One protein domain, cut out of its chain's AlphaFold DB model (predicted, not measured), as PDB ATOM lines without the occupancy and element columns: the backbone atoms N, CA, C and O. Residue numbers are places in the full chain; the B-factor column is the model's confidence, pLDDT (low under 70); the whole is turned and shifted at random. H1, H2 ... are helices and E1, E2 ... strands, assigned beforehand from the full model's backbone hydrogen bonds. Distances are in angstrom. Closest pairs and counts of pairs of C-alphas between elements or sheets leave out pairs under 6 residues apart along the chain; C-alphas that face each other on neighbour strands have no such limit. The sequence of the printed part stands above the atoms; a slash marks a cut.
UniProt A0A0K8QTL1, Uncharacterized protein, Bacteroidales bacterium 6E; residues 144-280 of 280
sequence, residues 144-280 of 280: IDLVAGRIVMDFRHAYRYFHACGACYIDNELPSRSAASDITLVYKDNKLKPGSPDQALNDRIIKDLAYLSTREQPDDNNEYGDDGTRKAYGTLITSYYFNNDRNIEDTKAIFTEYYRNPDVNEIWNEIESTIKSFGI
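Overview. This is residues 144 to 280 of the 280 residues of an uncharacterized protein of Bacteroidales bacterium 6E (UniProt A0A0K8QTL1). A core helix, H2, has three more helices, H1, H3 and H4, packed round it, and a strongly twisted sheet of four strands packs, mostly with E3, on residues 235 to 243 of H2, with E1 and E4 lying farthest out from the middle of the domain. The turn between E3 and E4 makes one end of the long axis, and the loop of residues 213 to 228 reaches the other end. The printed part has 137 residues, with four named strands and then four named helices in the order E1 E2 E3 E4 H1 H2 H3 H4. The sheet's order is E1 - E2 - E3 - E4, all antiparallel, and the class is mixed. The whole is compact, with a radius of gyration of the C-alphas of 14.5 A, yet elongated, spanning 47 by 29 by 25 A.

Arrangement. E1, residues 144 to 147, E2, residues 150 to 154, E3, residues 182 to 188, and E4, residues 191 to 194, form a meander, each strand the antiparallel neighbour of the one before. In the hairpin E1 and E2, N 145 and O 152 are 3.0 A apart, within hydrogen-bond range. In the hairpin E2 and E3 this holds for N 183 and O 153, 2.9 A, and in the hairpin E3 and E4 for N 186 and O 193, 2.8 A. The pairing is staggered: E3 pairs with E2 over residues 182 to 185 and with E4 over 185 to 188. H2, residues 229 to 243, is on the sheet at a height of 10.0 A and lies over E3. The closest C-alphas of E3 and H2 are those of Asp 182 and Ser 239, 5.8 A apart. H1, residues 199 to 212, touches H2, closest at the C-alphas of Ile 205 and Leu 236, 5.8 A, at a shallow tilt of 21 degrees, opposite ways. H3, residues 248 to 258, touches H2 at the C-alphas of Tyr 241 and Thr 251, 5.6 A. H1, H2 and H3 form an up-and-down bundle, each running against the one before. H4, residues 264 to 277, touches H2 at the C-alphas of Gly 234 and Ile 271, 5.7 A, at a steep tilt of 50 degrees; H1 and H4 are apart. In these four helices every O i to N i+4 pair is within hydrogen-bond range.

Along the chain. E1 begins at C-alpha 144 (32.203, -0.391, 32.873). E3 is 19.3 A long, H1 19.8 A, H2 21.1 A, H3 15.6 A and H4 20.0 A. H4 ends at C-alpha 277 (24.835, -9.173, 44.063).

Size, cuts and confidence. The C-alphas farthest apart, those of Asp 189 and Asn 222, are 47.5 A apart. The printed part has no cut. The links E2 to E3 and H1 to H2 are long. Residues 219 to 224 have pLDDT under 70; the mean of the printed part is 90.8.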
ATOM      1  N   ILE A 144      32.087  -1.825  32.579       86.38
ATOM      2  CA  ILE A 144      32.203  -0.391  32.873       86.38
ATOM      3  C   ILE A 144      32.978   0.270  31.752       86.38
ATOM      4  O   ILE A 144      34.101  -0.140  31.453       86.38
ATOM      5  N   ASP A 145      32.392   1.313  31.180       86.19
ATOM      6  CA  ASP A 145      33.071   2.175  30.224       86.19
ATOM      7  C   ASP A 145      32.855   3.651  30.571       86.19
ATOM      8  O   ASP A 145      31.927   4.029  31.284       86.19
ATOM      9  N   LEU A 146      33.736   4.491  30.047       86.31
ATOM     10  CA  LEU A 146      33.599   5.932  30.062       86.31
ATOM     11  C   LEU A 146      33.168   6.393  28.666       86.31
ATOM     12  O   LEU A 146      33.959   6.344  27.717       86.31
ATOM     13  N   VAL A 147      31.929   6.872  28.562       85.25
ATOM     14  CA  VAL A 147      31.311   7.336  27.314       85.25
ATOM     15  C   VAL A 147      30.914   8.798  27.470       85.25
ATOM     16  O   VAL A 147      30.076   9.131  28.304       85.25
ATOM     17  N   ALA A 148      31.518   9.682  26.671       84.81
ATOM     18  CA  ALA A 148      31.242  11.124  26.687       84.81
ATOM     19  C   ALA A 148      31.276  11.746  28.105       84.81
ATOM     20  O   ALA A 148      30.373  12.485  28.493       84.81
ATOM     21  N   GLY A 149      32.299  11.394  28.895       82.38
ATOM     22  CA  GLY A 149      32.485  11.890  30.266       82.38
ATOM     23  C   GLY A 149      31.560  11.261  31.314       82.38
ATOM     24  O   GLY A 149      31.517  11.722  32.447       82.38
ATOM     25  N   ARG A 150      30.805  10.215  30.957       87.69
ATOM     26  CA  ARG A 150      29.885   9.515  31.859       87.69
ATOM     27  C   ARG A 150      30.350   8.093  32.094       87.69
ATOM     28  O   ARG A 150      30.771   7.415  31.158       87.69
ATOM     29  N   ILE A 151      30.219   7.637  33.332       93.19
ATOM     30  CA  ILE A 151      30.457   6.243  33.687       93.19
ATOM     31  C   ILE A 151      29.219   5.457  33.267       93.19
ATOM     32  O   ILE A 151      28.120   5.738  33.737       93.19
ATOM     33  N   VAL A 152      29.385   4.493  32.373       93.00
ATOM     34  CA  VAL A 152      28.315   3.616  31.895       93.00
ATOM     35  C   VAL A 152      28.557   2.222  32.446       93.00
ATOM     36  O   VAL A 152      29.664   1.701  32.331       93.00
ATOM     37  N   MET A 153      27.524   1.634  33.046       92.50
ATOM     38  CA  MET A 153      27.537   0.265  33.548       92.50
ATOM     39  C   MET A 153      26.597  -0.610  32.735       92.50
ATOM     40  O   MET A 153      25.398  -0.367  32.725       92.50
ATOM     41  N   ASP A 154      27.154  -1.637  32.104       91.81
ATOM     42  CA  ASP A 154      26.492  -2.607  31.242       91.81
ATOM     43  C   ASP A 154      26.367  -3.972  31.938       91.81
ATOM     44  O   ASP A 154      27.336  -4.519  32.482       91.81
ATOM     45  N   PHE A 155      25.161  -4.538  31.894       92.19
ATOM     46  CA  PHE A 155      24.793  -5.776  32.578       92.19
ATOM     47  C   PHE A 155      24.898  -7.043  31.711       92.19
ATOM     48  O   PHE A 155      24.653  -8.143  32.209       92.19
ATOM     49  N   ARG A 156      25.276  -6.966  30.429       90.25
ATOM     50  CA  ARG A 156      25.345  -8.141  29.531       90.25
ATOM     51  C   ARG A 156      26.326  -9.201  30.002       90.25
ATOM     52  O   ARG A 156      26.101 -10.386  29.750       90.25
ATOM     53  N   HIS A 157      27.401  -8.792  30.672       86.88
ATOM     54  CA  HIS A 157      28.370  -9.716  31.255       86.88
ATOM     55  C   HIS A 157      27.805 -10.446  32.481       86.88
ATOM     56  O   HIS A 157      28.004 -11.655  32.590       86.88
ATOM     57  N   ALA A 158      27.030  -9.767  33.332       89.31
ATOM     58  CA  ALA A 158      26.396 -10.366  34.511       89.31
ATOM     59  C   ALA A 158      25.423 -11.484  34.116       89.31
ATOM     60  O   ALA A 158      25.278 -12.478  34.819       89.31
ATOM     61  N   TYR A 159      24.807 -11.345  32.942       92.00
ATOM     62  CA  TYR A 159      23.873 -12.314  32.381       92.00
ATOM     63  C   TYR A 159      24.492 -13.212  31.296       92.00
ATOM     64  O   TYR A 159      23.764 -13.908  30.589       92.00
ATOM     65  N   ARG A 160      25.827 -13.252  31.145       89.25
ATOM     66  CA  ARG A 160      26.501 -13.941  30.024       89.25
ATOM     67  C   ARG A 160      26.044 -15.387  29.823       89.25
ATOM     68  O   ARG A 160      25.841 -15.782  28.680       89.25
ATOM     69  N   TYR A 161      25.866 -16.151  30.897       89.50
ATOM     70  CA  TYR A 161      25.438 -17.558  30.857       89.50
ATOM     71  C   TYR A 161      24.037 -17.779  31.436       89.50
ATOM     72  O   TYR A 161      23.683 -18.898  31.794       89.50
ATOM     73  N   PHE A 162      23.247 -16.715  31.570       92.00
ATOM     74  CA  PHE A 162      21.912 -16.800  32.144       92.00
ATOM     75  C   PHE A 162      20.967 -17.528  31.186       92.00
ATOM     76  O   PHE A 162      20.541 -16.941  30.190       92.00
ATOM     77  N   HIS A 163      20.693 -18.804  31.482       91.62
ATOM     78  CA  HIS A 163      19.802 -19.691  30.718       91.62
ATOM     79  C   HIS A 163      20.132 -19.818  29.228       91.62
ATOM     80  O   HIS A 163      19.274 -20.204  28.456       91.62
ATOM     81  N   ALA A 164      21.344 -19.481  28.787       89.56
ATOM     82  CA  ALA A 164      21.721 -19.511  27.375       89.56
ATOM     83  C   ALA A 164      23.240 -19.616  27.213       89.56
ATOM     84  O   ALA A 164      24.012 -19.290  28.124       89.56
ATOM     85  N   CYS A 165      23.698 -19.985  26.014       86.94
ATOM     86  CA  CYS A 165      25.123 -19.985  25.707       86.94
ATOM     87  C   CYS A 165      25.755 -18.589  25.889       86.94
ATOM     88  O   CYS A 165      25.109 -17.554  25.704       86.94
ATOM     89  N   GLY A 166      27.059 -18.545  26.185       86.31
ATOM     90  CA  GLY A 166      27.787 -17.299  26.466       86.31
ATOM     91  C   GLY A 166      27.686 -16.222  25.380       86.31
ATOM     92  O   GLY A 166      27.737 -15.037  25.688       86.31
ATOM     93  N   ALA A 167      27.540 -16.631  24.118       87.00
ATOM     94  CA  ALA A 167      27.442 -15.751  22.950       87.00
ATOM     95  C   ALA A 167      26.008 -15.612  22.401       87.00
ATOM     96  O   ALA A 167      25.801 -14.928  21.403       87.00
ATOM     97  N   CYS A 168      25.028 -16.270  23.025       88.56
ATOM     98  CA  CYS A 168      23.639 -16.261  22.589       88.56
ATOM     99  C   CYS A 168      22.981 -14.958  23.055       88.56
ATOM    100  O   CYS A 168      22.748 -14.774  24.250       88.56
ATOM    101  N   TYR A 169      22.758 -14.038  22.120       89.44
ATOM    102  CA  TYR A 169      22.096 -12.754  22.338       89.44
ATOM    103  C   TYR A 169      21.119 -12.506  21.192       89.44
ATOM    104  O   TYR A 169      21.444 -12.757  20.031       89.44
ATOM    105  N   ILE A 170      19.959 -11.948  21.521       91.56
ATOM    106  CA  ILE A 170      18.912 -11.588  20.555       91.56
ATOM    107  C   ILE A 170      18.852 -10.075  20.297       91.56
ATOM    108  O   ILE A 170      17.858  -9.571  19.783       91.56
ATOM    109  N   ASP A 171      19.913  -9.333  20.628       88.56
ATOM    110  CA  ASP A 171      19.987  -7.866  20.529       88.56
ATOM    111  C   ASP A 171      19.597  -7.336  19.137       88.56
ATOM    112  O   ASP A 171      18.938  -6.304  19.015       88.56
ATOM    113  N   ASN A 172      19.953  -8.072  18.079       90.00
ATOM    114  CA  ASN A 172      19.631  -7.719  16.691       90.00
ATOM    115  C   ASN A 172      18.153  -7.937  16.323       90.00
ATOM    116  O   ASN A 172      17.696  -7.439  15.294       90.00
ATOM    117  N   GLU A 173      17.416  -8.693  17.134       93.00
ATOM    118  CA  GLU A 173      15.979  -8.928  16.980       93.00
ATOM    119  C   GLU A 173      15.151  -7.916  17.785       93.00
ATOM    120  O   GLU A 173      13.968  -7.721  17.495       93.00
ATOM    121  N   LEU A 174      15.764  -7.235  18.763       93.88
ATOM    122  CA  LEU A 174      15.087  -6.242  19.591       93.88
ATOM    123  C   LEU A 174      14.713  -4.982  18.785       93.88
ATOM    124  O   LEU A 174      15.506  -4.488  17.974       93.88
ATOM    125  N   PRO A 175      13.532  -4.382  19.029       94.75
ATOM    126  CA  PRO A 175      13.107  -3.153  18.359       94.75
ATOM    127  C   PRO A 175      14.012  -1.933  18.573       94.75
ATOM    128  O   PRO A 175      13.914  -0.967  17.807       94.75
ATOM    129  N   SER A 176      14.803  -1.911  19.641       89.81
ATOM    130  CA  SER A 176      15.828  -0.901  19.927       89.81
ATOM    131  C   SER A 176      17.132  -1.108  19.142       89.81
ATOM    132  O   SER A 176      17.902  -0.159  19.013       89.81
ATOM    133  N   ARG A 177      17.345  -2.299  18.552       76.19
ATOM    134  CA  ARG A 177      18.562  -2.753  17.841       76.19
ATOM    135  C   ARG A 177      19.821  -2.894  18.706       76.19
ATOM    136  O   ARG A 177      20.902  -3.126  18.172       76.19
ATOM    137  N   SER A 178      19.674  -2.763  20.017       78.19
ATOM    138  CA  SER A 178      20.672  -3.084  21.036       78.19
ATOM    139  C   SER A 178      19.938  -3.156  22.364       78.19
ATOM    140  O   SER A 178      19.200  -2.216  22.670       78.19
ATOM    141  N   ALA A 179      20.138  -4.216  23.150       75.19
ATOM    142  CA  ALA A 179      19.507  -4.297  24.461       75.19
ATOM    143  C   ALA A 179      19.802  -3.018  25.256       75.19
ATOM    144  O   ALA A 179      20.942  -2.561  25.309       75.19
ATOM    145  N   ALA A 180      18.761  -2.426  25.841       88.88
ATOM    146  CA  ALA A 180      18.881  -1.319  26.781       88.88
ATOM    147  C   ALA A 180      19.427  -1.849  28.121       88.88
ATOM    148  O   ALA A 180      18.717  -1.888  29.123       88.88
ATOM    149  N   SER A 181      20.658  -2.363  28.072       91.00
ATOM    150  CA  SER A 181      21.310  -3.175  29.098       91.00
ATOM    151  C   SER A 181      22.283  -2.384  29.961       91.00
ATOM    152  O   SER A 181      23.105  -2.990  30.649       91.00
ATOM    153  N   ASP A 182      22.250  -1.059  29.873       93.50
ATOM    154  CA  ASP A 182      23.180  -0.175  30.548       93.50
ATOM    155  C   ASP A 182      22.483   0.959  31.303       93.50
ATOM    156  O   ASP A 182      21.349   1.340  31.006       93.50
ATOM    157  N   ILE A 183      23.188   1.487  32.303       94.94
ATOM    158  CA  ILE A 183      22.821   2.687  33.055       94.94
ATOM    159  C   ILE A 183      23.997   3.654  33.105       94.94
ATOM    160  O   ILE A 183      25.161   3.260  33.041       94.94
ATOM    161  N   THR A 184      23.693   4.931  33.323       94.38
ATOM    162  CA  THR A 184      24.711   5.902  33.727       94.38
ATOM    163  C   THR A 184      24.898   5.865  35.243       94.38
ATOM    164  O   THR A 184      23.927   5.905  36.000       94.38
ATOM    165  N   LEU A 185      26.151   5.836  35.686       93.75
ATOM    166  CA  LEU A 185      26.558   6.056  37.065       93.75
ATOM    167  C   LEU A 185      27.089   7.483  37.235       93.75
ATOM    168  O   LEU A 185      27.673   8.072  36.326       93.75
ATOM    169  N   VAL A 186      26.909   8.022  38.436       93.12
ATOM    170  CA  VAL A 186      27.479   9.293  38.881       93.12
ATOM    171  C   VAL A 186      28.416   9.009  40.044       93.12
ATOM    172  O   VAL A 186      28.044   8.310  40.992       93.12
ATOM    173  N   TYR A 187      29.619   9.569  39.981       91.94
ATOM    174  CA  TYR A 187      30.540   9.595  41.106       91.94
ATOM    175  C   TYR A 187      30.288  10.861  41.923       91.94
ATOM    176  O   TYR A 187      30.305  11.962  41.387       91.94
ATOM    177  N   LYS A 188      29.936  10.705  43.200       88.81
ATOM    178  CA  LYS A 188      29.709  11.835  44.108       88.81
ATOM    179  C   LYS A 188      29.817  11.404  45.561       88.81
ATOM    180  O   LYS A 188      29.277  10.363  45.948       88.81
ATOM    181  N   ASP A 189      30.427  12.250  46.388       87.25
ATOM    182  CA  ASP A 189      30.664  11.984  47.814       87.25
ATOM    183  C   ASP A 189      31.445  10.671  48.022       87.25
ATOM    184  O   ASP A 189      31.100   9.851  48.880       87.25
ATOM    185  N   ASN A 190      32.460  10.449  47.181       83.75
ATOM    186  CA  ASN A 190      33.322   9.266  47.157       83.75
ATOM    187  C   ASN A 190      32.559   7.946  46.968       83.75
ATOM    188  O   ASN A 190      32.956   6.898  47.483       83.75
ATOM    189  N   LYS A 191      31.422   7.995  46.267       88.38
ATOM    190  CA  LYS A 191      30.575   6.834  45.980       88.38
ATOM    191  C   LYS A 191      30.055   6.896  44.559       88.38
ATOM    192  O   LYS A 191      29.618   7.948  44.099       88.38
ATOM    193  N   LEU A 192      30.022   5.740  43.910       89.88
ATOM    194  CA  LEU A 192      29.249   5.564  42.692       89.88
ATOM    195  C   LEU A 192      27.797   5.290  43.045       89.88
ATOM    196  O   LEU A 192      27.500   4.536  43.972       89.88
ATOM    197  N   LYS A 193      26.899   5.938  42.318       91.50
ATOM    198  CA  LYS A 193      25.455   5.770  42.448       91.50
ATOM    199  C   LYS A 193      24.847   5.751  41.051       91.50
ATOM    200  O   LYS A 193      25.410   6.385  40.157       91.50
ATOM    201  N   PRO A 194      23.696   5.093  40.850       93.06
ATOM    202  CA  PRO A 194      22.910   5.319  39.648       93.06
ATOM    203  C   PRO A 194      22.647   6.815  39.441       93.06
ATOM    204  O   PRO A 194      22.457   7.567  40.405       93.06
ATOM    205  N   GLY A 195      22.684   7.247  38.183       92.25
ATOM    206  CA  GLY A 195      22.301   8.596  37.791       92.25
ATOM    207  C   GLY A 195      20.810   8.861  38.003       92.25
ATOM    208  O   GLY A 195      20.057   8.010  38.471       92.25
ATOM    209  N   SER A 196      20.373  10.071  37.656       92.75
ATOM    210  CA  SER A 196      18.940  10.373  37.635       92.75
ATOM    211  C   SER A 196      18.213   9.488  36.613       92.75
ATOM    212  O   SER A 196      18.794   9.231  35.557       92.75
ATOM    213  N   PRO A 197      16.957   9.081  36.885       95.06
ATOM    214  CA  PRO A 197      16.190   8.253  35.964       95.06
ATOM    215  C   PRO A 197      16.147   8.815  34.541       95.06
ATOM    216  O   PRO A 197      15.750   9.963  34.321       95.06
ATOM    217  N   ASP A 198      16.527   7.986  33.571       95.38
ATOM    218  CA  ASP A 198      16.446   8.292  32.145       95.38
ATOM    219  C   ASP A 198      15.143   7.722  31.564       95.38
ATOM    220  O   ASP A 198      14.969   6.508  31.417       95.38
ATOM    221  N   GLN A 199      14.209   8.612  31.218       96.50
ATOM    222  CA  GLN A 199      12.934   8.215  30.621       96.50
ATOM    223  C   GLN A 199      13.114   7.577  29.238       96.50
ATOM    224  O   GLN A 199      12.389   6.643  28.906       96.50
ATOM    225  N   ALA A 200      14.084   8.028  28.440       95.69
ATOM    226  CA  ALA A 200      14.335   7.439  27.130       95.69
ATOM    227  C   ALA A 200      14.876   6.009  27.267       95.69
ATOM    228  O   ALA A 200      14.526   5.136  26.469       95.69
ATOM    229  N   LEU A 201      15.683   5.745  28.301       95.81
ATOM    230  CA  LEU A 201      16.102   4.387  28.646       95.81
ATOM    231  C   LEU A 201      14.895   3.517  29.031       95.81
ATOM    232  O   LEU A 201      14.731   2.436  28.464       95.81
ATOM    233  N   ASN A 202      14.018   4.007  29.914       97.25
ATOM    234  CA  ASN A 202      12.786   3.304  30.293       97.25
ATOM    235  C   ASN A 202      11.902   2.989  29.077       97.25
ATOM    236  O   ASN A 202      11.438   1.860  28.932       97.25
ATOM    237  N   ASP A 203      11.712   3.945  28.166       96.94
ATOM    238  CA  ASP A 203      10.892   3.752  26.967       96.94
ATOM    239  C   ASP A 203      11.452   2.639  26.065       96.94
ATOM    240  O   ASP A 203      10.693   1.824  25.533       96.94
ATOM    241  N   ARG A 204      12.784   2.561  25.912       97.25
ATOM    242  CA  ARG A 204      13.436   1.462  25.178       97.25
ATOM    243  C   ARG A 204      13.244   0.126  25.883       97.25
ATOM    244  O   ARG A 204      12.873  -0.840  25.222       97.25
ATOM    245  N   ILE A 205      13.435   0.085  27.202       97.88
ATOM    246  CA  ILE A 205      13.246  -1.130  28.001       97.88
ATOM    247  C   ILE A 205      11.823  -1.662  27.838       97.88
ATOM    248  O   ILE A 205      11.640  -2.823  27.484       97.88
ATOM    249  N   ILE A 206      10.810  -0.815  28.027       98.19
ATOM    250  CA  ILE A 206       9.405  -1.219  27.903       98.19
ATOM    251  C   ILE A 206       9.086  -1.690  26.482       98.19
ATOM    252  O   ILE A 206       8.407  -2.701  26.305       98.19
ATOM    253  N   LYS A 207       9.604  -1.005  25.457       97.56
ATOM    254  CA  LYS A 207       9.432  -1.410  24.056       97.56
ATOM    255  C   LYS A 207      10.010  -2.803  23.786       97.56
ATOM    256  O   LYS A 207       9.361  -3.611  23.120       97.56
ATOM    257  N   ASP A 208      11.206  -3.080  24.293       97.56
ATOM    258  CA  ASP A 208      11.870  -4.367  24.102       97.56
ATOM    259  C   ASP A 208      11.180  -5.474  24.911       97.56
ATOM    260  O   ASP A 208      10.893  -6.534  24.361       97.56
ATOM    261  N   LEU A 209      10.792  -5.214  26.165       97.50
ATOM    262  CA  LEU A 209      10.010  -6.147  26.987       97.50
ATOM    263  C   LEU A 209       8.654  -6.484  26.350       97.50
ATOM    264  O   LEU A 209       8.249  -7.649  26.331       97.50
ATOM    265  N   ALA A 210       7.967  -5.492  25.775       97.25
ATOM    266  CA  ALA A 210       6.723  -5.703  25.043       97.25
ATOM    267  C   ALA A 210       6.933  -6.630  23.840       97.25
ATOM    268  O   ALA A 210       6.148  -7.557  23.638       97.25
ATOM    269  N   TYR A 211       8.010  -6.435  23.076       96.38
ATOM    270  CA  TYR A 211       8.372  -7.335  21.984       96.38
ATOM    271  C   TYR A 211       8.665  -8.755  22.481       96.38
ATOM    272  O   TYR A 211       8.088  -9.709  21.953       96.38
ATOM    273  N   LEU A 212       9.482  -8.907  23.528       95.38
ATOM    274  CA  LEU A 212       9.802 -10.214  24.108       95.38
ATOM    275  C   LEU A 212       8.550 -10.949  24.596       95.38
ATOM    276  O   LEU A 212       8.434 -12.153  24.383       95.38
ATOM    277  N   SER A 213       7.570 -10.228  25.150       95.75
ATOM    278  CA  SER A 213       6.302 -10.816  25.606       95.75
ATOM    279  C   SER A 213       5.459 -11.435  24.482       95.75
ATOM    280  O   SER A 213       4.542 -12.209  24.755       95.75
ATOM    281  N   THR A 214       5.755 -11.090  23.223       93.88
ATOM    282  CA  THR A 214       5.084 -11.645  22.037       93.88
ATOM    283  C   THR A 214       5.813 -12.838  21.425       93.88
ATOM    284  O   THR A 214       5.240 -13.525  20.577       93.88
ATOM    285  N   ARG A 215       7.065 -13.084  21.827       89.56
ATOM    286  CA  ARG A 215       7.847 -14.225  21.351       89.56
ATOM    287  C   ARG A 215       7.375 -15.497  22.037       89.56
ATOM    288  O   ARG A 215       7.038 -15.495  23.221       89.56
ATOM    289  N   GLU A 216       7.417 -16.598  21.298       83.75
ATOM    290  CA  GLU A 216       7.427 -17.913  21.924       83.75
ATOM    291  C   GLU A 216       8.758 -18.048  22.664       83.75
ATOM    292  O   GLU A 216       9.827 -17.966  22.061       83.75
ATOM    293  N   GLN A 217       8.691 -18.150  23.986       77.81
ATOM    294  CA  GLN A 217       9.889 -18.257  24.801       77.81
ATOM    295  C   GLN A 217      10.394 -19.706  24.751       77.81
ATOM    296  O   GLN A 217       9.587 -20.617  24.954       77.81
ATOM    297  N   PRO A 218      11.691 -19.952  24.499       74.62
ATOM    298  CA  PRO A 218      12.177 -21.315  24.321       74.62
ATOM    299  C   PRO A 218      12.056 -22.140  25.605       74.62
ATOM    300  O   PRO A 218      12.278 -21.633  26.712       74.62
ATOM    301  N   ASP A 219      11.736 -23.425  25.443       69.62
ATOM    302  CA  ASP A 219      11.826 -24.407  26.522       69.62
ATOM    303  C   ASP A 219      13.281 -24.521  26.997       69.62
ATOM    304  O   ASP A 219      14.199 -24.712  26.196       69.62
ATOM    305  N   ASP A 220      13.472 -24.499  28.313       66.56
ATOM    306  CA  ASP A 220      14.784 -24.570  28.973       66.56
ATOM    307  C   ASP A 220      15.360 -26.007  29.039       66.56
ATOM    308  O   ASP A 220      16.355 -26.309  29.685       66.56
ATOM    309  N   ASN A 221      14.730 -26.958  28.340       61.09
ATOM    310  CA  ASN A 221      15.062 -28.386  28.424       61.09
ATOM    311  C   ASN A 221      16.187 -28.833  27.472       61.09
ATOM    312  O   ASN A 221      16.327 -30.032  27.215       61.09
ATOM    313  N   ASN A 222      16.959 -27.909  26.898       60.41
ATOM    314  CA  ASN A 222      18.037 -28.251  25.971       60.41
ATOM    315  C   ASN A 222      19.426 -27.992  26.589       60.41
ATOM    316  O   ASN A 222      19.585 -27.173  27.484       60.41
ATOM    317  N   GLU A 223      20.442 -28.708  26.102       56.84
ATOM    318  CA  GLU A 223      21.822 -28.686  26.626       56.84
ATOM    319  C   GLU A 223      22.505 -27.299  26.568       56.84
ATOM    320  O   GLU A 223      23.527 -27.089  27.217       56.84
ATOM    321  N   TYR A 224      21.950 -26.348  25.814       63.22
ATOM    322  CA  TYR A 224      22.516 -25.021  25.559       63.22
ATOM    323  C   TYR A 224      21.679 -23.863  26.131       63.22
ATOM    324  O   TYR A 224      22.087 -22.708  25.979       63.22
ATOM    325  N   GLY A 225      20.556 -24.162  26.796       75.75
ATOM    326  CA  GLY A 225      19.579 -23.171  27.250       75.75
ATOM    327  C   GLY A 225      18.762 -22.557  26.102       75.75
ATOM    328  O   GLY A 225      18.669 -23.108  25.007       75.75
ATOM    329  N   ASP A 226      18.142 -21.408  26.330       83.31
ATOM    330  CA  ASP A 226      17.378 -20.664  25.334       83.31
ATOM    331  C   ASP A 226      18.248 -19.890  24.312       83.31
ATOM    332  O   ASP A 226      19.478 -19.973  24.284       83.31
ATOM    333  N   ASP A 227      17.595 -19.160  23.402       89.31
ATOM    334  CA  ASP A 227      18.228 -18.380  22.327       89.31
ATOM    335  C   ASP A 227      18.893 -17.070  22.807       89.31
ATOM    336  O   ASP A 227      19.480 -16.340  22.007       89.31
ATOM    337  N   GLY A 228      18.835 -16.767  24.106       91.69
ATOM    338  CA  GLY A 228      19.185 -15.481  24.703       91.69
ATOM    339  C   GLY A 228      17.966 -14.668  25.159       91.69
ATOM    340  O   GLY A 228      18.137 -13.541  25.629       91.69
ATOM    341  N   THR A 229      16.745 -15.198  25.049       93.38
ATOM    342  CA  THR A 229      15.517 -14.509  25.476       93.38
ATOM    343  C   THR A 229      15.509 -14.201  26.977       93.38
ATOM    344  O   THR A 229      15.317 -13.041  27.352       93.38
ATOM    345  N   ARG A 230      15.758 -15.177  27.864       93.44
ATOM    346  CA  ARG A 230      15.812 -14.926  29.322       93.44
ATOM    347  C   ARG A 230      16.956 -13.992  29.699       93.44
ATOM    348  O   ARG A 230      16.794 -13.144  30.577       93.44
ATOM    349  N   LYS A 231      18.082 -14.077  28.990       93.56
ATOM    350  CA  LYS A 231      19.205 -13.138  29.120       93.56
ATOM    351  C   LYS A 231      18.791 -11.697  28.797       93.56
ATOM    352  O   LYS A 231      19.133 -10.776  29.544       93.56
ATOM    353  N   ALA A 232      18.019 -11.492  27.731       95.44
ATOM    354  CA  ALA A 232      17.476 -10.180  27.387       95.44
ATOM    355  C   ALA A 232      16.533  -9.655  28.486       95.44
ATOM    356  O   ALA A 232      16.679  -8.512  28.910       95.44
ATOM    357  N   TYR A 233      15.641 -10.490  29.031       96.44
ATOM    358  CA  TYR A 233      14.830 -10.096  30.193       96.44
ATOM    359  C   TYR A 233      15.693  -9.688  31.392       96.44
ATOM    360  O   TYR A 233      15.480  -8.615  31.952       96.44
ATOM    361  N   GLY A 234      16.683 -10.501  31.770       96.19
ATOM    362  CA  GLY A 234      17.551 -10.221  32.915       96.19
ATOM    363  C   GLY A 234      18.282  -8.881  32.805       96.19
ATOM    364  O   GLY A 234      18.247  -8.073  33.737       96.19
ATOM    365  N   THR A 235      18.873  -8.603  31.640       95.88
ATOM    366  CA  THR A 235      19.583  -7.337  31.385       95.88
ATOM    367  C   THR A 235      18.650  -6.122  31.385       95.88
ATOM    368  O   THR A 235      18.958  -5.121  32.037       95.88
ATOM    369  N   LEU A 236      17.492  -6.201  30.723       97.88
ATOM    370  CA  LEU A 236      16.512  -5.109  30.656       97.88
ATOM    371  C   LEU A 236      15.902  -4.792  32.030       97.88
ATOM    372  O   LEU A 236      15.788  -3.626  32.406       97.88
ATOM    373  N   ILE A 237      15.540  -5.818  32.804       98.31
ATOM    374  CA  ILE A 237      14.938  -5.657  34.136       98.31
ATOM    375  C   ILE A 237      15.944  -5.114  35.147       98.31
ATOM    376  O   ILE A 237      15.603  -4.243  35.945       98.31
ATOM    377  N   THR A 238      17.196  -5.565  35.086       97.31
ATOM    378  CA  THR A 238      18.268  -5.015  35.926       97.31
ATOM    379  C   THR A 238      18.535  -3.550  35.601       97.31
ATOM    380  O   THR A 238      18.641  -2.724  36.508       97.31
ATOM    381  N   SER A 239      18.562  -3.198  34.314       96.94
ATOM    382  CA  SER A 239      18.713  -1.804  33.880       96.94
ATOM    383  C   SER A 239      17.552  -0.945  34.374       96.94
ATOM    384  O   SER A 239      17.775   0.136  34.915       96.94
ATOM    385  N   TYR A 240      16.317  -1.454  34.289       98.06
ATOM    386  CA  TYR A 240      15.139  -0.778  34.833       98.06
ATOM    387  C   TYR A 240      15.257  -0.546  36.344       98.06
ATOM    388  O   TYR A 240      15.010   0.565  36.808       98.06
ATOM    389  N   TYR A 241      15.666  -1.562  37.108       97.88
ATOM    390  CA  TYR A 241      15.837  -1.462  38.558       97.88
ATOM    391  C   TYR A 241      16.776  -0.320  38.946       97.88
ATOM    392  O   TYR A 241      16.411   0.544  39.745       97.88
ATOM    393  N   PHE A 242      17.973  -0.284  38.360       96.44
ATOM    394  CA  PHE A 242      18.949   0.747  38.702       96.44
ATOM    395  C   PHE A 242      18.599   2.123  38.138       96.44
ATOM    396  O   PHE A 242      18.903   3.119  38.787       96.44
ATOM    397  N   ASN A 243      17.920   2.193  36.991       96.75
ATOM    398  CA  ASN A 243      17.440   3.456  36.433       96.75
ATOM    399  C   ASN A 243      16.281   4.069  37.243       96.75
ATOM    400  O   ASN A 243      16.038   5.263  37.132       96.75
ATOM    401  N   ASN A 244      15.558   3.286  38.053       96.06
ATOM    402  CA  ASN A 244      14.371   3.736  38.794       96.06
ATOM    403  C   ASN A 244      14.544   3.566  40.312       96.06
ATOM    404  O   ASN A 244      13.760   2.888  40.981       96.06
ATOM    405  N   ASP A 245      15.602   4.174  40.855       92.19
ATOM    406  CA  ASP A 245      15.863   4.281  42.299       92.19
ATOM    407  C   ASP A 245      15.903   2.948  43.059       92.19
ATOM    408  O   ASP A 245      15.708   2.912  44.278       92.19
ATOM    409  N   ARG A 246      16.200   1.839  42.368       94.94
ATOM    410  CA  ARG A 246      16.303   0.509  42.978       94.94
ATOM    411  C   ARG A 246      14.989   0.052  43.632       94.94
ATOM    412  O   ARG A 246      14.997  -0.665  44.638       94.94
ATOM    413  N   ASN A 247      13.842   0.444  43.065       95.94
ATOM    414  CA  ASN A 247      12.536  -0.012  43.538       95.94
ATOM    415  C   ASN A 247      12.255  -1.453  43.082       95.94
ATOM    416  O   ASN A 247      11.853  -1.703  41.942       95.94
ATOM    417  N   ILE A 248      12.455  -2.413  43.990       96.88
ATOM    418  CA  ILE A 248      12.303  -3.839  43.684       96.88
ATOM    419  C   ILE A 248      10.851  -4.245  43.403       96.88
ATOM    420  O   ILE A 248      10.618  -5.095  42.547       96.88
ATOM    421  N   GLU A 249       9.876  -3.623  44.070       97.50
ATOM    422  CA  GLU A 249       8.457  -3.961  43.905       97.50
ATOM    423  C   GLU A 249       7.949  -3.510  42.532       97.50
ATOM    424  O   GLU A 249       7.345  -4.301  41.804       97.50
ATOM    425  N   ASP A 250       8.275  -2.278  42.130       97.81
ATOM    426  CA  ASP A 250       7.922  -1.760  40.802       97.81
ATOM    427  C   ASP A 250       8.634  -2.555  39.700       97.81
ATOM    428  O   ASP A 250       8.027  -2.927  38.696       97.81
ATOM    429  N   THR A 251       9.910  -2.889  39.908       98.44
ATOM    430  CA  THR A 251      10.690  -3.717  38.975       98.44
ATOM    431  C   THR A 251      10.056  -5.098  38.792       98.44
ATOM    432  O   THR A 251       9.907  -5.575  37.664       98.44
ATOM    433  N   LYS A 252       9.625  -5.735  39.888       98.50
ATOM    434  CA  LYS A 252       8.938  -7.030  39.851       98.50
ATOM    435  C   LYS A 252       7.606  -6.953  39.121       98.50
ATOM    436  O   LYS A 252       7.259  -7.879  38.383       98.50
ATOM    437  N   ALA A 253       6.857  -5.870  39.330       98.31
ATOM    438  CA  ALA A 253       5.593  -5.640  38.647       98.31
ATOM    439  C   ALA A 253       5.799  -5.555  37.128       98.31
ATOM    440  O   ALA A 253       5.116  -6.268  36.394       98.31
ATOM    441  N   ILE A 254       6.799  -4.790  36.673       98.31
ATOM    442  CA  ILE A 254       7.175  -4.710  35.254       98.31
ATOM    443  C   ILE A 254       7.603  -6.079  34.717       98.31
ATOM    444  O   ILE A 254       7.093  -6.518  33.688       98.31
ATOM    445  N   PHE A 255       8.477  -6.811  35.412       98.44
ATOM    446  CA  PHE A 255       8.876  -8.150  34.967       98.44
ATOM    447  C   PHE A 255       7.671  -9.089  34.804       98.44
ATOM    448  O   PHE A 255       7.502  -9.708  33.755       98.44
ATOM    449  N   THR A 256       6.794  -9.147  35.808       97.56
ATOM    450  CA  THR A 256       5.602 -10.014  35.807       97.56
ATOM    451  C   THR A 256       4.591  -9.604  34.732       97.56
ATOM    452  O   THR A 256       3.853 -10.438  34.203       97.56
ATOM    453  N   GLU A 257       4.540  -8.316  34.390       97.38
ATOM    454  CA  GLU A 257       3.697  -7.820  33.309       97.38
ATOM    455  C   GLU A 257       4.136  -8.371  31.947       97.38
ATOM    456  O   GLU A 257       3.272  -8.735  31.153       97.38
ATOM    457  N   TYR A 258       5.439  -8.475  31.675       97.50
ATOM    458  CA  TYR A 258       5.950  -8.828  30.343       97.50
ATOM    459  C   TYR A 258       6.444 -10.269  30.206       97.50
ATOM    460  O   TYR A 258       6.521 -10.778  29.086       97.50
ATOM    461  N   TYR A 259       6.769 -10.948  31.300       95.94
ATOM    462  CA  TYR A 259       7.230 -12.333  31.278       95.94
ATOM    463  C   TYR A 259       6.042 -13.297  31.427       95.94
ATOM    464  O   TYR A 259       5.330 -13.277  32.431       95.94
ATOM    465  N   ARG A 260       5.781 -14.123  30.402       91.38
ATOM    466  CA  ARG A 260       4.540 -14.923  30.297       91.38
ATOM    467  C   ARG A 260       4.704 -16.414  30.574       91.38
ATOM    468  O   ARG A 260       3.693 -17.115  30.635       91.38
ATOM    469  N   ASN A 261       5.930 -16.899  30.744       89.62
ATOM    470  CA  ASN A 261       6.160 -18.322  30.938       89.62
ATOM    471  C   ASN A 261       5.773 -18.813  32.346       89.62
ATOM    472  O   ASN A 261       5.783 -18.038  33.308       89.62
ATOM    473  N   PRO A 262       5.450 -20.115  32.497       91.88
ATOM    474  CA  PRO A 262       5.083 -20.703  33.788       91.88
ATOM    475  C   PRO A 262       6.176 -20.627  34.869       91.88
ATOM    476  O   PRO A 262       5.856 -20.658  36.056       91.88
ATOM    477  N   ASP A 263       7.443 -20.509  34.469       92.31
ATOM    478  CA  ASP A 263       8.630 -20.396  35.329       92.31
ATOM    479  C   ASP A 263       8.895 -18.957  35.822       92.31
ATOM    480  O   ASP A 263       9.934 -18.686  36.418       92.31
ATOM    481  N   VAL A 264       7.950 -18.024  35.638       94.44
ATOM    482  CA  VAL A 264       8.080 -16.598  36.007       94.44
ATOM    483  C   VAL A 264       8.674 -16.364  37.400       94.44
ATOM    484  O   VAL A 264       9.523 -15.498  37.576       94.44
ATOM    485  N   ASN A 265       8.277 -17.146  38.405       96.25
ATOM    486  CA  ASN A 265       8.787 -16.964  39.764       96.25
ATOM    487  C   ASN A 265      10.244 -17.416  39.917       96.25
ATOM    488  O   ASN A 265      10.977 -16.818  40.699       96.25
ATOM    489  N   GLU A 266      10.653 -18.467  39.208       95.44
ATOM    490  CA  GLU A 266      12.026 -18.975  39.218       95.44
ATOM    491  C   GLU A 266      12.959 -17.955  38.573       95.44
ATOM    492  O   GLU A 266      13.869 -17.455  39.234       95.44
ATOM    493  N   ILE A 267      12.629 -17.527  37.352       95.12
ATOM    494  CA  ILE A 267      13.409 -16.527  36.619       95.12
ATOM    495  C   ILE A 267      13.458 -15.192  37.364       95.12
ATOM    496  O   ILE A 267      14.522 -14.580  37.449       95.12
ATOM    497  N   TRP A 268      12.348 -14.753  37.973       97.75
ATOM    498  CA  TRP A 268      12.363 -13.569  38.834       97.75
ATOM    499  C   TRP A 268      13.360 -13.709  39.985       97.75
ATOM    500  O   TRP A 268      14.144 -12.796  40.223       97.75
ATOM    501  N   ASN A 269      13.325 -14.827  40.714       98.12
ATOM    502  CA  ASN A 269      14.172 -15.017  41.888       98.12
ATOM    503  C   ASN A 269      15.659 -15.006  41.521       98.12
ATOM    504  O   ASN A 269      16.469 -14.475  42.281       98.12
ATOM    505  N   GLU A 270      16.022 -15.565  40.368       97.06
ATOM    506  CA  GLU A 270      17.400 -15.515  39.888       97.06
ATOM    507  C   GLU A 270      17.808 -14.101  39.470       97.06
ATOM    508  O   GLU A 270      18.859 -13.634  39.903       97.06
ATOM    509  N   ILE A 271      16.958 -13.381  38.723       97.38
ATOM    510  CA  ILE A 271      17.198 -11.970  38.377       97.38
ATOM    511  C   ILE A 271      17.358 -11.131  39.648       97.38
ATOM    512  O   ILE A 271      18.309 -10.367  39.759       97.38
ATOM    513  N   GLU A 272      16.470 -11.290  40.628       97.69
ATOM    514  CA  GLU A 272      16.540 -10.594  41.912       97.69
ATOM    515  C   GLU A 272      17.820 -10.949  42.685       97.69
ATOM    516  O   GLU A 272      18.438 -10.078  43.300       97.69
ATOM    517  N   SER A 273      18.244 -12.216  42.648       96.00
ATOM    518  CA  SER A 273      19.508 -12.657  43.245       96.00
ATOM    519  C   SER A 273      20.706 -11.993  42.567       96.00
ATOM    520  O   SER A 273      21.595 -11.498  43.260       96.00
ATOM    521  N   THR A 274      20.719 -11.927  41.233       94.12
ATOM    522  CA  THR A 274      21.739 -11.194  40.473       94.12
ATOM    523  C   THR A 274      21.711  -9.711  40.836       94.12
ATOM    524  O   THR A 274      22.753  -9.164  41.189       94.12
ATOM    525  N   ILE A 275      20.532  -9.078  40.878       94.56
ATOM    526  CA  ILE A 275      20.367  -7.674  41.284       94.56
ATOM    527  C   ILE A 275      20.998  -7.403  42.660       94.56
ATOM    528  O   ILE A 275      21.741  -6.444  42.845       94.56
ATOM    529  N   LYS A 276      20.737  -8.272  43.639       92.81
ATOM    530  CA  LYS A 276      21.266  -8.126  45.005       92.81
ATOM    531  C   LYS A 276      22.772  -8.356  45.113       92.81
ATOM    532  O   LYS A 276      23.359  -7.978  46.124       92.81
ATOM    533  N   SER A 277      23.384  -8.988  44.112       90.31
ATOM    534  CA  SER A 277      24.835  -9.173  44.063       90.31
ATOM    535  C   SER A 277      25.579  -7.904  43.634       90.31
ATOM    536  O   SER A 277      26.757  -7.761  43.960       90.31
ATOM    537  N   PHE A 278      24.903  -6.950  42.979       85.06
ATOM    538  CA  PHE A 278      25.504  -5.660  42.646       85.06
ATOM    539  C   PHE A 278      25.616  -4.790  43.911       85.06
ATOM    540  O   PHE A 278      24.619  -4.405  44.521       85.06
ATOM    541  N   GLY A 279      26.844  -4.461  44.310       75.25
ATOM    542  CA  GLY A 279      27.149  -3.659  45.504       75.25
ATOM    543  C   GLY A 279      27.032  -2.137  45.331       75.25
ATOM    544  O   GLY A 279      27.745  -1.413  46.027       75.25
ATOM    545  N   ILE A 280      26.193  -1.656  44.403       73.00
ATOM    546  CA  ILE A 280      26.021  -0.229  44.044       73.00
ATOM    547  C   ILE A 280      24.750   0.399  44.633       73.00
ATOM    548  O   ILE A 280      23.668  -0.233  44.618       73.00
TER     549      ILE A 280